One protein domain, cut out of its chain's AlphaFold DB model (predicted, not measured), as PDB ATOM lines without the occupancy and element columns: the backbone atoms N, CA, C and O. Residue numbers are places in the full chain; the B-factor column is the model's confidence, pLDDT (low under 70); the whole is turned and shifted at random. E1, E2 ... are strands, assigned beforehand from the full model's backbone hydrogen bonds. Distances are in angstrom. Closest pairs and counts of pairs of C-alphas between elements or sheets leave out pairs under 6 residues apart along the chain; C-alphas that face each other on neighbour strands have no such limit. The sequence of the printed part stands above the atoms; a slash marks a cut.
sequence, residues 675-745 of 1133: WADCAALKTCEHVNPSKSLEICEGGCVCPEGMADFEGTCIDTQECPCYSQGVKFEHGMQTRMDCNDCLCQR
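This is residues 675 to 745 of the 1133 residues of an uncharacterized protein of Strongylocentrotus purpuratus (UniProt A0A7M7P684). With little regular structure, the printed part is an elongated string of three small antiparallel hairpins, E6 and E7, E4 and E5, E2 and E3, with E1 and a wide loop, residues 675 to 698, toward the other end. The 71 residues have seven named strands, E1 to E7 in chain order, and no named helix: all strand, though named elements hold only 27 residues. It is only just loose, close to compact, with a radius of gyration of the C-alphas of 13.7 A, spanning 42 by 23 by 18 A.

Find C-alpha 739 at (27.254, -65.269, 15.173); E7 runs 15.0 A from there to residue 744, after E6, 733 to 736. Earlier come E4, 721 to 723, E5, 726 to 728, E2, 706 to 709, and E3, 712 to 715. E1, 699 to 701, begins at (53.592, -37.625, 20.147).

Within hydrogen-bond range, find N 734 and O 741, 2.8 A, in hairpin E6 and E7; N 721 and O 728, 2.8 A, in E4 and E5; N 707 and O 714, 2.9 A, in E2 and E3. The closest C-alphas of E4 and E7, Cys 721 and Cys 743, are 5.6 A apart. E3 and E4 are apart. Residues 675 to 676 pair antiparallel with 699 to 700 of E1.

The farthest C-alphas, Asp 677 and Cys 738, are 43.0 A apart. The printed part has no cut. Low pLDDT, under 70, includes residues 685 to 698.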
ATOM      1  N   TRP A 675      55.072 -39.644  26.429       74.44
ATOM      2  CA  TRP A 675      55.630 -39.371  25.116       74.44
ATOM      3  C   TRP A 675      56.171 -40.660  24.503       74.44
ATOM      4  O   TRP A 675      56.889 -41.406  25.167       74.44
ATOM      5  N   ALA A 676      55.866 -40.894  23.231       68.19
ATOM      6  CA  ALA A 676      56.541 -41.900  22.432       68.19
ATOM      7  C   ALA A 676      57.119 -41.256  21.177       68.19
ATOM      8  O   ALA A 676      56.411 -40.604  20.409       68.19
ATOM      9  N   ASP A 677      58.409 -41.498  20.949       61.62
ATOM     10  CA  ASP A 677      59.092 -41.087  19.724       61.62
ATOM     11  C   ASP A 677      58.522 -41.835  18.515       61.62
ATOM     12  O   ASP A 677      58.295 -41.268  17.448       61.62
ATOM     13  N   CYS A 678      58.199 -43.113  18.685       62.00
ATOM     14  CA  CYS A 678      57.468 -43.836  17.668       62.00
ATOM     15  C   CYS A 678      56.517 -44.848  18.274       62.00
ATOM     16  O   CYS A 678      56.920 -45.930  18.694       62.00
ATOM     17  N   ALA A 679      55.239 -44.506  18.280       59.34
ATOM     18  CA  ALA A 679      54.189 -45.446  18.603       59.34
ATOM     19  C   ALA A 679      53.033 -45.228  17.638       59.34
ATOM     20  O   ALA A 679      52.606 -44.099  17.396       59.34
ATOM     21  N   ALA A 680      52.513 -46.325  17.092       60.88
ATOM     22  CA  ALA A 680      51.183 -46.288  16.518       60.88
ATOM     23  C   ALA A 680      50.229 -45.861  17.639       60.88
ATOM     24  O   ALA A 680      50.281 -46.430  18.733       60.88
ATOM     25  N   LEU A 681      49.406 -44.839  17.389       63.66
ATOM     26  CA  LEU A 681      48.388 -44.420  18.344       63.66
ATOM     27  C   LEU A 681      47.479 -45.622  18.613       63.66
ATOM     28  O   LEU A 681      46.648 -45.981  17.780       63.66
ATOM     29  N   LYS A 682      47.673 -46.265  19.768       71.12
ATOM     30  CA  LYS A 682      46.749 -47.271  20.278       71.12
ATOM     31  C   LYS A 682      45.518 -46.518  20.725       71.12
ATOM     32  O   LYS A 682      45.527 -45.900  21.785       71.12
ATOM     33  N   THR A 683      44.498 -46.522  19.890       77.19
ATOM     34  CA  THR A 683      43.159 -46.084  20.266       77.19
ATOM     35  C   THR A 683      42.325 -47.319  20.562       77.19
ATOM     36  O   THR A 683      42.652 -48.412  20.099       77.19
ATOM     37  N   CYS A 684      41.231 -47.183  21.302       75.38
ATOM     38  CA  CYS A 684      40.338 -48.327  21.505       75.38
ATOM     39  C   CYS A 684      39.687 -48.853  20.211       75.38
ATOM     40  O   CYS A 684      39.222 -49.986  20.184       75.38
ATOM     41  N   GLU A 685      39.703 -48.080  19.124       66.81
ATOM     42  CA  GLU A 685      39.303 -48.547  17.787       66.81
ATOM     43  C   GLU A 685      40.391 -49.392  17.103       66.81
ATOM     44  O   GLU A 685      40.087 -50.238  16.267       66.81
ATOM     45  N   HIS A 686      41.658 -49.191  17.476       67.81
ATOM     46  CA  HIS A 686      42.823 -49.852  16.892       67.81
ATOM     47  C   HIS A 686      43.811 -50.248  17.996       67.81
ATOM     48  O   HIS A 686      44.909 -49.701  18.102       67.81
ATOM     49  N   VAL A 687      43.416 -51.213  18.833       62.72
ATOM     50  CA  VAL A 687      44.245 -51.712  19.949       62.72
ATOM     51  C   VAL A 687      45.513 -52.413  19.434       62.72
ATOM     52  O   VAL A 687      46.581 -52.302  20.040       62.72
ATOM     53  N   ASN A 688      45.410 -53.054  18.260       60.06
ATOM     54  CA  ASN A 688      46.504 -53.693  17.522       60.06
ATOM     55  C   ASN A 688      46.570 -53.143  16.084       60.06
ATOM     56  O   ASN A 688      46.100 -53.801  15.154       60.06
ATOM     57  N   PRO A 689      47.110 -51.932  15.870       53.12
ATOM     58  CA  PRO A 689      47.223 -51.372  14.532       53.12
ATOM     59  C   PRO A 689      48.134 -52.259  13.672       53.12
ATOM     60  O   PRO A 689      49.226 -52.651  14.095       53.12
ATOM     61  N   SER A 690      47.664 -52.594  12.467       45.44
ATOM     62  CA  SER A 690      48.401 -53.367  11.468       45.44
ATOM     63  C   SER A 690      49.802 -52.794  11.279       45.44
ATOM     64  O   SER A 690      49.994 -51.581  11.212       45.44
ATOM     65  N   LYS A 691      50.781 -53.690  11.189       46.97
ATOM     66  CA  LYS A 691      52.217 -53.423  11.072       46.97
ATOM     67  C   LYS A 691      52.554 -52.728   9.735       46.97
ATOM     68  O   LYS A 691      53.108 -53.350   8.839       46.97
ATOM     69  N   SER A 692      52.190 -51.459   9.583       44.94
ATOM     70  CA  SER A 692      52.623 -50.575   8.493       44.94
ATOM     71  C   SER A 692      52.298 -49.121   8.849       44.94
ATOM     72  O   SER A 692      51.299 -48.560   8.400       44.94
ATOM     73  N   LEU A 693      53.125 -48.504   9.691       48.84
ATOM     74  CA  LEU A 693      53.061 -47.061   9.907       48.84
ATOM     75  C   LEU A 693      54.013 -46.406   8.894       48.84
ATOM     76  O   LEU A 693      55.172 -46.207   9.210       48.84
ATOM     77  N   GLU A 694      53.590 -46.094   7.668       46.47
ATOM     78  CA  GLU A 694      54.484 -45.441   6.679       46.47
ATOM     79  C   GLU A 694      54.923 -44.018   7.100       46.47
ATOM     80  O   GLU A 694      55.820 -43.432   6.498       46.47
ATOM     81  N   ILE A 695      54.344 -43.457   8.172       47.91
ATOM     82  CA  ILE A 695      54.721 -42.157   8.735       47.91
ATOM     83  C   ILE A 695      54.752 -42.266  10.263       47.91
ATOM     84  O   ILE A 695      53.716 -42.400  10.906       47.91
ATOM     85  N   CYS A 696      55.951 -42.201  10.844       55.62
ATOM     86  CA  CYS A 696      56.145 -42.094  12.285       55.62
ATOM     87  C   CYS A 696      56.422 -40.635  12.673       55.62
ATOM     88  O   CYS A 696      57.411 -40.049  12.220       55.62
ATOM     89  N   GLU A 697      55.544 -40.057  13.490       55.41
ATOM     90  CA  GLU A 697      55.714 -38.750  14.129       55.41
ATOM     91  C   GLU A 697      55.590 -38.936  15.645       55.41
ATOM     92  O   GLU A 697      54.661 -39.595  16.111       55.41
ATOM     93  N   GLY A 698      56.550 -38.399  16.406       62.12
ATOM     94  CA  GLY A 698      56.540 -38.478  17.866       62.12
ATOM     95  C   GLY A 698      55.387 -37.676  18.468       62.12
ATOM     96  O   GLY A 698      55.056 -36.588  17.987       62.12
ATOM     97  N   GLY A 699      54.772 -38.213  19.521       72.25
ATOM     98  CA  GLY A 699      53.592 -37.625  20.147       72.25
ATOM     99  C   GLY A 699      53.243 -38.255  21.494       72.25
ATOM    100  O   GLY A 699      53.861 -39.221  21.938       72.25
ATOM    101  N   CYS A 700      52.229 -37.701  22.160       79.56
ATOM    102  CA  CYS A 700      51.716 -38.240  23.419       79.56
ATOM    103  C   CYS A 700      50.792 -39.433  23.159       79.56
ATOM    104  O   CYS A 700      49.751 -39.283  22.517       79.56
ATOM    105  N   VAL A 701      51.150 -40.592  23.699       81.62
ATOM    106  CA  VAL A 701      50.413 -41.853  23.582       81.62
ATOM    107  C   VAL A 701      50.084 -42.423  24.956       81.62
ATOM    108  O   VAL A 701      50.606 -41.978  25.978       81.62
ATOM    109  N   CYS A 702      49.204 -43.416  24.991       83.00
ATOM    110  CA  CYS A 702      48.893 -44.101  26.234       83.00
ATOM    111  C   CYS A 702      50.002 -45.077  26.655       83.00
ATOM    112  O   CYS A 702      50.662 -45.656  25.785       83.00
ATOM    113  N   PRO A 703      50.218 -45.259  27.972       82.56
ATOM    114  CA  PRO A 703      51.166 -46.235  28.504       82.56
ATOM    115  C   PRO A 703      50.926 -47.658  27.992       82.56
ATOM    116  O   PRO A 703      49.839 -48.004  27.529       82.56
ATOM    117  N   GLU A 704      51.937 -48.518  28.117       78.50
ATOM    118  CA  GLU A 704      51.795 -49.935  27.783       78.50
ATOM    119  C   GLU A 704      50.641 -50.576  28.578       78.50
ATOM    120  O   GLU A 704      50.495 -50.360  29.780       78.50
ATOM    121  N   GLY A 705      49.792 -51.344  27.888       72.69
ATOM    122  CA  GLY A 705      48.567 -51.913  28.458       72.69
ATOM    123  C   GLY A 705      47.343 -50.992  28.405       72.69
ATOM    124  O   GLY A 705      46.244 -51.467  28.690       72.69
ATOM    125  N   MET A 706      47.496 -49.729  27.982       83.75
ATOM    126  CA  MET A 706      46.416 -48.748  27.831       83.75
ATOM    127  C   MET A 706      46.234 -48.294  26.374       83.75
ATOM    128  O   MET A 706      47.147 -48.392  25.551       83.75
ATOM    129  N   ALA A 707      45.050 -47.781  26.059       81.62
ATOM    130  CA  ALA A 707      44.720 -47.186  24.770       81.62
ATOM    131  C   ALA A 707      43.970 -45.863  24.961       81.62
ATOM    132  O   ALA A 707      43.306 -45.645  25.976       81.62
ATOM    133  N   ASP A 708      44.104 -44.970  23.982       81.81
ATOM    134  CA  ASP A 708      43.406 -43.693  23.962       81.81
ATOM    135  C   ASP A 708      41.920 -43.917  23.679       81.81
ATOM    136  O   ASP A 708      41.533 -44.546  22.684       81.81
ATOM    137  N   PHE A 709      41.098 -43.385  24.575       81.69
ATOM    138  CA  PHE A 709      39.658 -43.325  24.451       81.69
ATOM    139  C   PHE A 709      39.186 -41.903  24.775       81.69
ATOM    140  O   PHE A 709      39.291 -41.435  25.912       81.69
ATOM    141  N   GLU A 710      38.696 -41.197  23.752       80.88
ATOM    142  CA  GLU A 710      38.214 -39.809  23.847       80.88
ATOM    143  C   GLU A 710      39.228 -38.846  24.501       80.88
ATOM    144  O   GLU A 710      38.860 -37.904  25.204       80.88
ATOM    145  N   GLY A 711      40.527 -39.066  24.261       74.88
ATOM    146  CA  GLY A 711      41.601 -38.229  24.795       74.88
ATOM    147  C   GLY A 711      42.104 -38.617  26.187       74.88
ATOM    148  O   GLY A 711      43.014 -37.944  26.672       74.88
ATOM    149  N   THR A 712      41.573 -39.689  26.782       82.44
ATOM    150  CA  THR A 712      41.996 -40.245  28.079       82.44
ATOM    151  C   THR A 712      42.547 -41.656  27.905       82.44
ATOM    152  O   THR A 712      42.033 -42.422  27.091       82.44
ATOM    153  N   CYS A 713      43.558 -42.033  28.681       86.88
ATOM    154  CA  CYS A 713      44.089 -43.394  28.647       86.88
ATOM    155  C   CYS A 713      43.285 -44.343  29.536       86.88
ATOM    156  O   CYS A 713      43.185 -44.134  30.746       86.88
ATOM    157  N   ILE A 714      42.738 -45.403  28.936       86.06
ATOM    158  CA  ILE A 714      42.031 -46.481  29.640       86.06
ATOM    159  C   ILE A 714      42.721 -47.823  29.397       86.06
ATOM    160  O   ILE A 714      43.447 -47.984  28.415       86.06
ATOM    161  N   ASP A 715      42.527 -48.784  30.300       83.81
ATOM    162  CA  ASP A 715      43.086 -50.131  30.153       83.81
ATOM    163  C   ASP A 715      42.574 -50.765  28.847       83.81
ATOM    164  O   ASP A 715      41.393 -50.660  28.518       83.81
ATOM    165  N   THR A 716      43.445 -51.431  28.087       74.69
ATOM    166  CA  THR A 716      43.055 -52.089  26.823       74.69
ATOM    167  C   THR A 716      41.964 -53.145  27.025       74.69
ATOM    168  O   THR A 716      41.217 -53.462  26.104       74.69
ATOM    169  N   GLN A 717      41.822 -53.674  28.241       73.75
ATOM    170  CA  GLN A 717      40.733 -54.568  28.627       73.75
ATOM    171  C   GLN A 717      39.397 -53.856  28.792       73.75
ATOM    172  O   GLN A 717      38.370 -54.511  28.707       73.75
ATOM    173  N   GLU A 718      39.394 -52.549  29.009       79.44
ATOM    174  CA  GLU A 718      38.191 -51.732  29.144       79.44
ATOM    175  C   GLU A 718      37.818 -51.030  27.834       79.44
ATOM    176  O   GLU A 718      36.835 -50.291  27.790       79.44
ATOM    177  N   CYS A 719      38.563 -51.279  26.750       82.38
ATOM    178  CA  CYS A 719      38.236 -50.710  25.457       82.38
ATOM    179  C   CYS A 719      36.847 -51.162  24.980       82.38
ATOM    180  O   CYS A 719      36.548 -52.362  24.973       82.38
ATOM    181  N   PRO A 720      35.995 -50.215  24.558       80.19
ATOM    182  CA  PRO A 720      34.703 -50.536  23.986       80.19
ATOM    183  C   PRO A 720      34.846 -51.030  22.545       80.19
ATOM    184  O   PRO A 720      35.712 -50.581  21.798       80.19
ATOM    185  N   CYS A 721      33.941 -51.908  22.132       82.19
ATOM    186  CA  CYS A 721      33.842 -52.378  20.758       82.19
ATOM    187  C   CYS A 721      32.767 -51.595  20.016       82.19
ATOM    188  O   CYS A 721      31.745 -51.223  20.591       82.19
ATOM    189  N   TYR A 722      32.963 -51.400  18.717       75.31
ATOM    190  CA  TYR A 722      31.985 -50.734  17.869       75.31
ATOM    191  C   TYR A 722      31.387 -51.717  16.871       75.31
ATOM    192  O   TYR A 722      32.103 -52.504  16.252       75.31
ATOM    193  N   SER A 723      30.068 -51.685  16.709       69.44
ATOM    194  CA  SER A 723      29.376 -52.391  15.629       69.44
ATOM    195  C   SER A 723      28.323 -51.473  15.033       69.44
ATOM    196  O   SER A 723      27.485 -50.953  15.767       69.44
ATOM    197  N   GLN A 724      28.414 -51.236  13.720       61.25
ATOM    198  CA  GLN A 724      27.503 -50.360  12.967       61.25
ATOM    199  C   GLN A 724      27.352 -48.947  13.572       61.25
ATOM    200  O   GLN A 724      26.317 -48.317  13.431       61.25
ATOM    201  N   GLY A 725      28.389 -48.439  14.251       59.94
ATOM    202  CA  GLY A 725      28.371 -47.128  14.916       59.94
ATOM    203  C   GLY A 725      27.895 -47.140  16.376       59.94
ATOM    204  O   GLY A 725      28.005 -46.119  17.052       59.94
ATOM    205  N   VAL A 726      27.439 -48.280  16.910       65.12
ATOM    206  CA  VAL A 726      27.076 -48.431  18.331       65.12
ATOM    207  C   VAL A 726      28.280 -48.817  19.170       65.12
ATOM    208  O   VAL A 726      28.978 -49.778  18.849       65.12
ATOM    209  N   LYS A 727      28.459 -48.116  20.293       75.56
ATOM    210  CA  LYS A 727      29.441 -48.436  21.332       75.56
ATOM    211  C   LYS A 727      28.934 -49.569  22.238       75.56
ATOM    212  O   LYS A 727      27.861 -49.456  22.829       75.56
ATOM    213  N   PHE A 728      29.736 -50.614  22.401       78.81
ATOM    214  CA  PHE A 728      29.527 -51.717  23.336       78.81
ATOM    215  C   PHE A 728      30.657 -51.739  24.361       78.81
ATOM    216  O   PHE A 728      31.826 -51.758  23.993       78.81
ATOM    217  N   GLU A 729      30.316 -51.745  25.645       81.19
ATOM    218  CA  GLU A 729      31.312 -51.838  26.717       81.19
ATOM    219  C   GLU A 729      31.940 -53.242  26.762       81.19
ATOM    220  O   GLU A 729      31.336 -54.225  26.316       81.19
ATOM    221  N   HIS A 730      33.137 -53.354  27.342       81.19
ATOM    222  CA  HIS A 730      33.803 -54.644  27.519       81.19
ATOM    223  C   HIS A 730      32.886 -55.682  28.189       81.19
ATOM    224  O   HIS A 730      32.207 -55.405  29.181       81.19
ATOM    225  N   GLY A 731      32.867 -56.901  27.646       78.38
ATOM    226  CA  GLY A 731      32.028 -57.989  28.137       78.38
ATOM    227  C   GLY A 731      30.569 -57.937  27.664       78.38
ATOM    228  O   GLY A 731      29.822 -58.885  27.920       78.38
ATOM    229  N   MET A 732      30.147 -56.884  26.951       80.56
ATOM    230  CA  MET A 732      28.846 -56.874  26.282       80.56
ATOM    231  C   MET A 732      28.840 -57.836  25.094       80.56
ATOM    232  O   MET A 732      29.824 -57.977  24.370       80.56
ATOM    233  N   GLN A 733      27.703 -58.497  24.890       79.38
ATOM    234  CA  GLN A 733      27.484 -59.406  23.773       79.38
ATOM    235  C   GLN A 733      26.537 -58.763  22.766       79.38
ATOM    236  O   GLN A 733      25.508 -58.200  23.143       79.38
ATOM    237  N   THR A 734      26.865 -58.891  21.488       76.81
ATOM    238  CA  THR A 734      25.959 -58.600  20.379       76.81
ATOM    239  C   THR A 734      25.907 -59.795  19.440       76.81
ATOM    240  O   THR A 734      26.639 -60.765  19.616       76.81
ATOM    241  N   ARG A 735      25.036 -59.740  18.437       73.19
ATOM    242  CA  ARG A 735      25.070 -60.694  17.335       73.19
ATOM    243  C   ARG A 735      25.488 -59.982  16.062       73.19
ATOM    244  O   ARG A 735      24.931 -58.934  15.762       73.19
ATOM    245  N   MET A 736      26.423 -60.567  15.325       74.69
ATOM    246  CA  MET A 736      26.784 -60.132  13.976       74.69
ATOM    247  C   MET A 736      26.421 -61.239  13.002       74.69
ATOM    248  O   MET A 736      26.867 -62.376  13.154       74.69
ATOM    249  N   ASP A 737      25.555 -60.918  12.047       74.56
ATOM    250  CA  ASP A 737      24.894 -61.880  11.165       74.56
ATOM    251  C   ASP A 737      24.169 -62.976  11.966       74.56
ATOM    252  O   ASP A 737      23.131 -62.738  12.585       74.56
ATOM    253  N   CYS A 738      24.727 -64.186  11.999       77.56
ATOM    254  CA  CYS A 738      24.229 -65.312  12.780       77.56
ATOM    255  C   CYS A 738      25.103 -65.646  14.000       77.56
ATOM    256  O   CYS A 738      24.707 -66.499  14.797       77.56
ATOM    257  N   ASN A 739      26.237 -64.967  14.173       81.75
ATOM    258  CA  ASN A 739      27.254 -65.269  15.173       81.75
ATOM    259  C   ASN A 739      27.096 -64.438  16.442       81.75
ATOM    260  O   ASN A 739      26.869 -63.233  16.371       81.75
ATOM    261  N   ASP A 740      27.250 -65.074  17.601       82.94
ATOM    262  CA  ASP A 740      27.278 -64.372  18.882       82.94
ATOM    263  C   ASP A 740      28.689 -63.829  19.117       82.94
ATOM    264  O   ASP A 740      29.666 -64.579  19.098       82.94
ATOM    265  N   CYS A 741      28.783 -62.520  19.317       83.00
ATOM    266  CA  CYS A 741      30.024 -61.773  19.421       83.00
ATOM    267  C   CYS A 741      30.146 -61.134  20.799       83.00
ATOM    268  O   CYS A 741      29.287 -60.358  21.217       83.00
ATOM    269  N   LEU A 742      31.229 -61.440  21.502       86.12
ATOM    270  CA  LEU A 742      31.595 -60.833  22.773       86.12
ATOM    271  C   LEU A 742      32.594 -59.706  22.527       86.12
ATOM    272  O   LEU A 742      33.621 -59.920  21.886       86.12
ATOM    273  N   CYS A 743      32.314 -58.526  23.069       82.75
ATOM    274  CA  CYS A 743      33.278 -57.439  23.065       82.75
ATOM    275  C   CYS A 743      34.445 -57.755  24.016       82.75
ATOM    276  O   CYS A 743      34.241 -57.888  25.228       82.75
ATOM    277  N   GLN A 744      35.659 -57.887  23.473       79.00
ATOM    278  CA  GLN A 744      36.881 -58.208  24.215       79.00
ATOM    279  C   GLN A 744      38.074 -57.358  23.719       79.00
ATOM    280  O   GLN A 744      37.943 -56.621  22.750       79.00
ATOM    281  N   ARG A 745      39.231 -57.449  24.403       63.78
ATOM    282  CA  ARG A 745      40.470 -56.644  24.229       63.78
ATOM    283  C   ARG A 745      40.805 -56.203  22.803       63.78
ATOM    284  O   ARG A 745      41.252 -55.080  22.619       63.78
TER     285      ARG A 745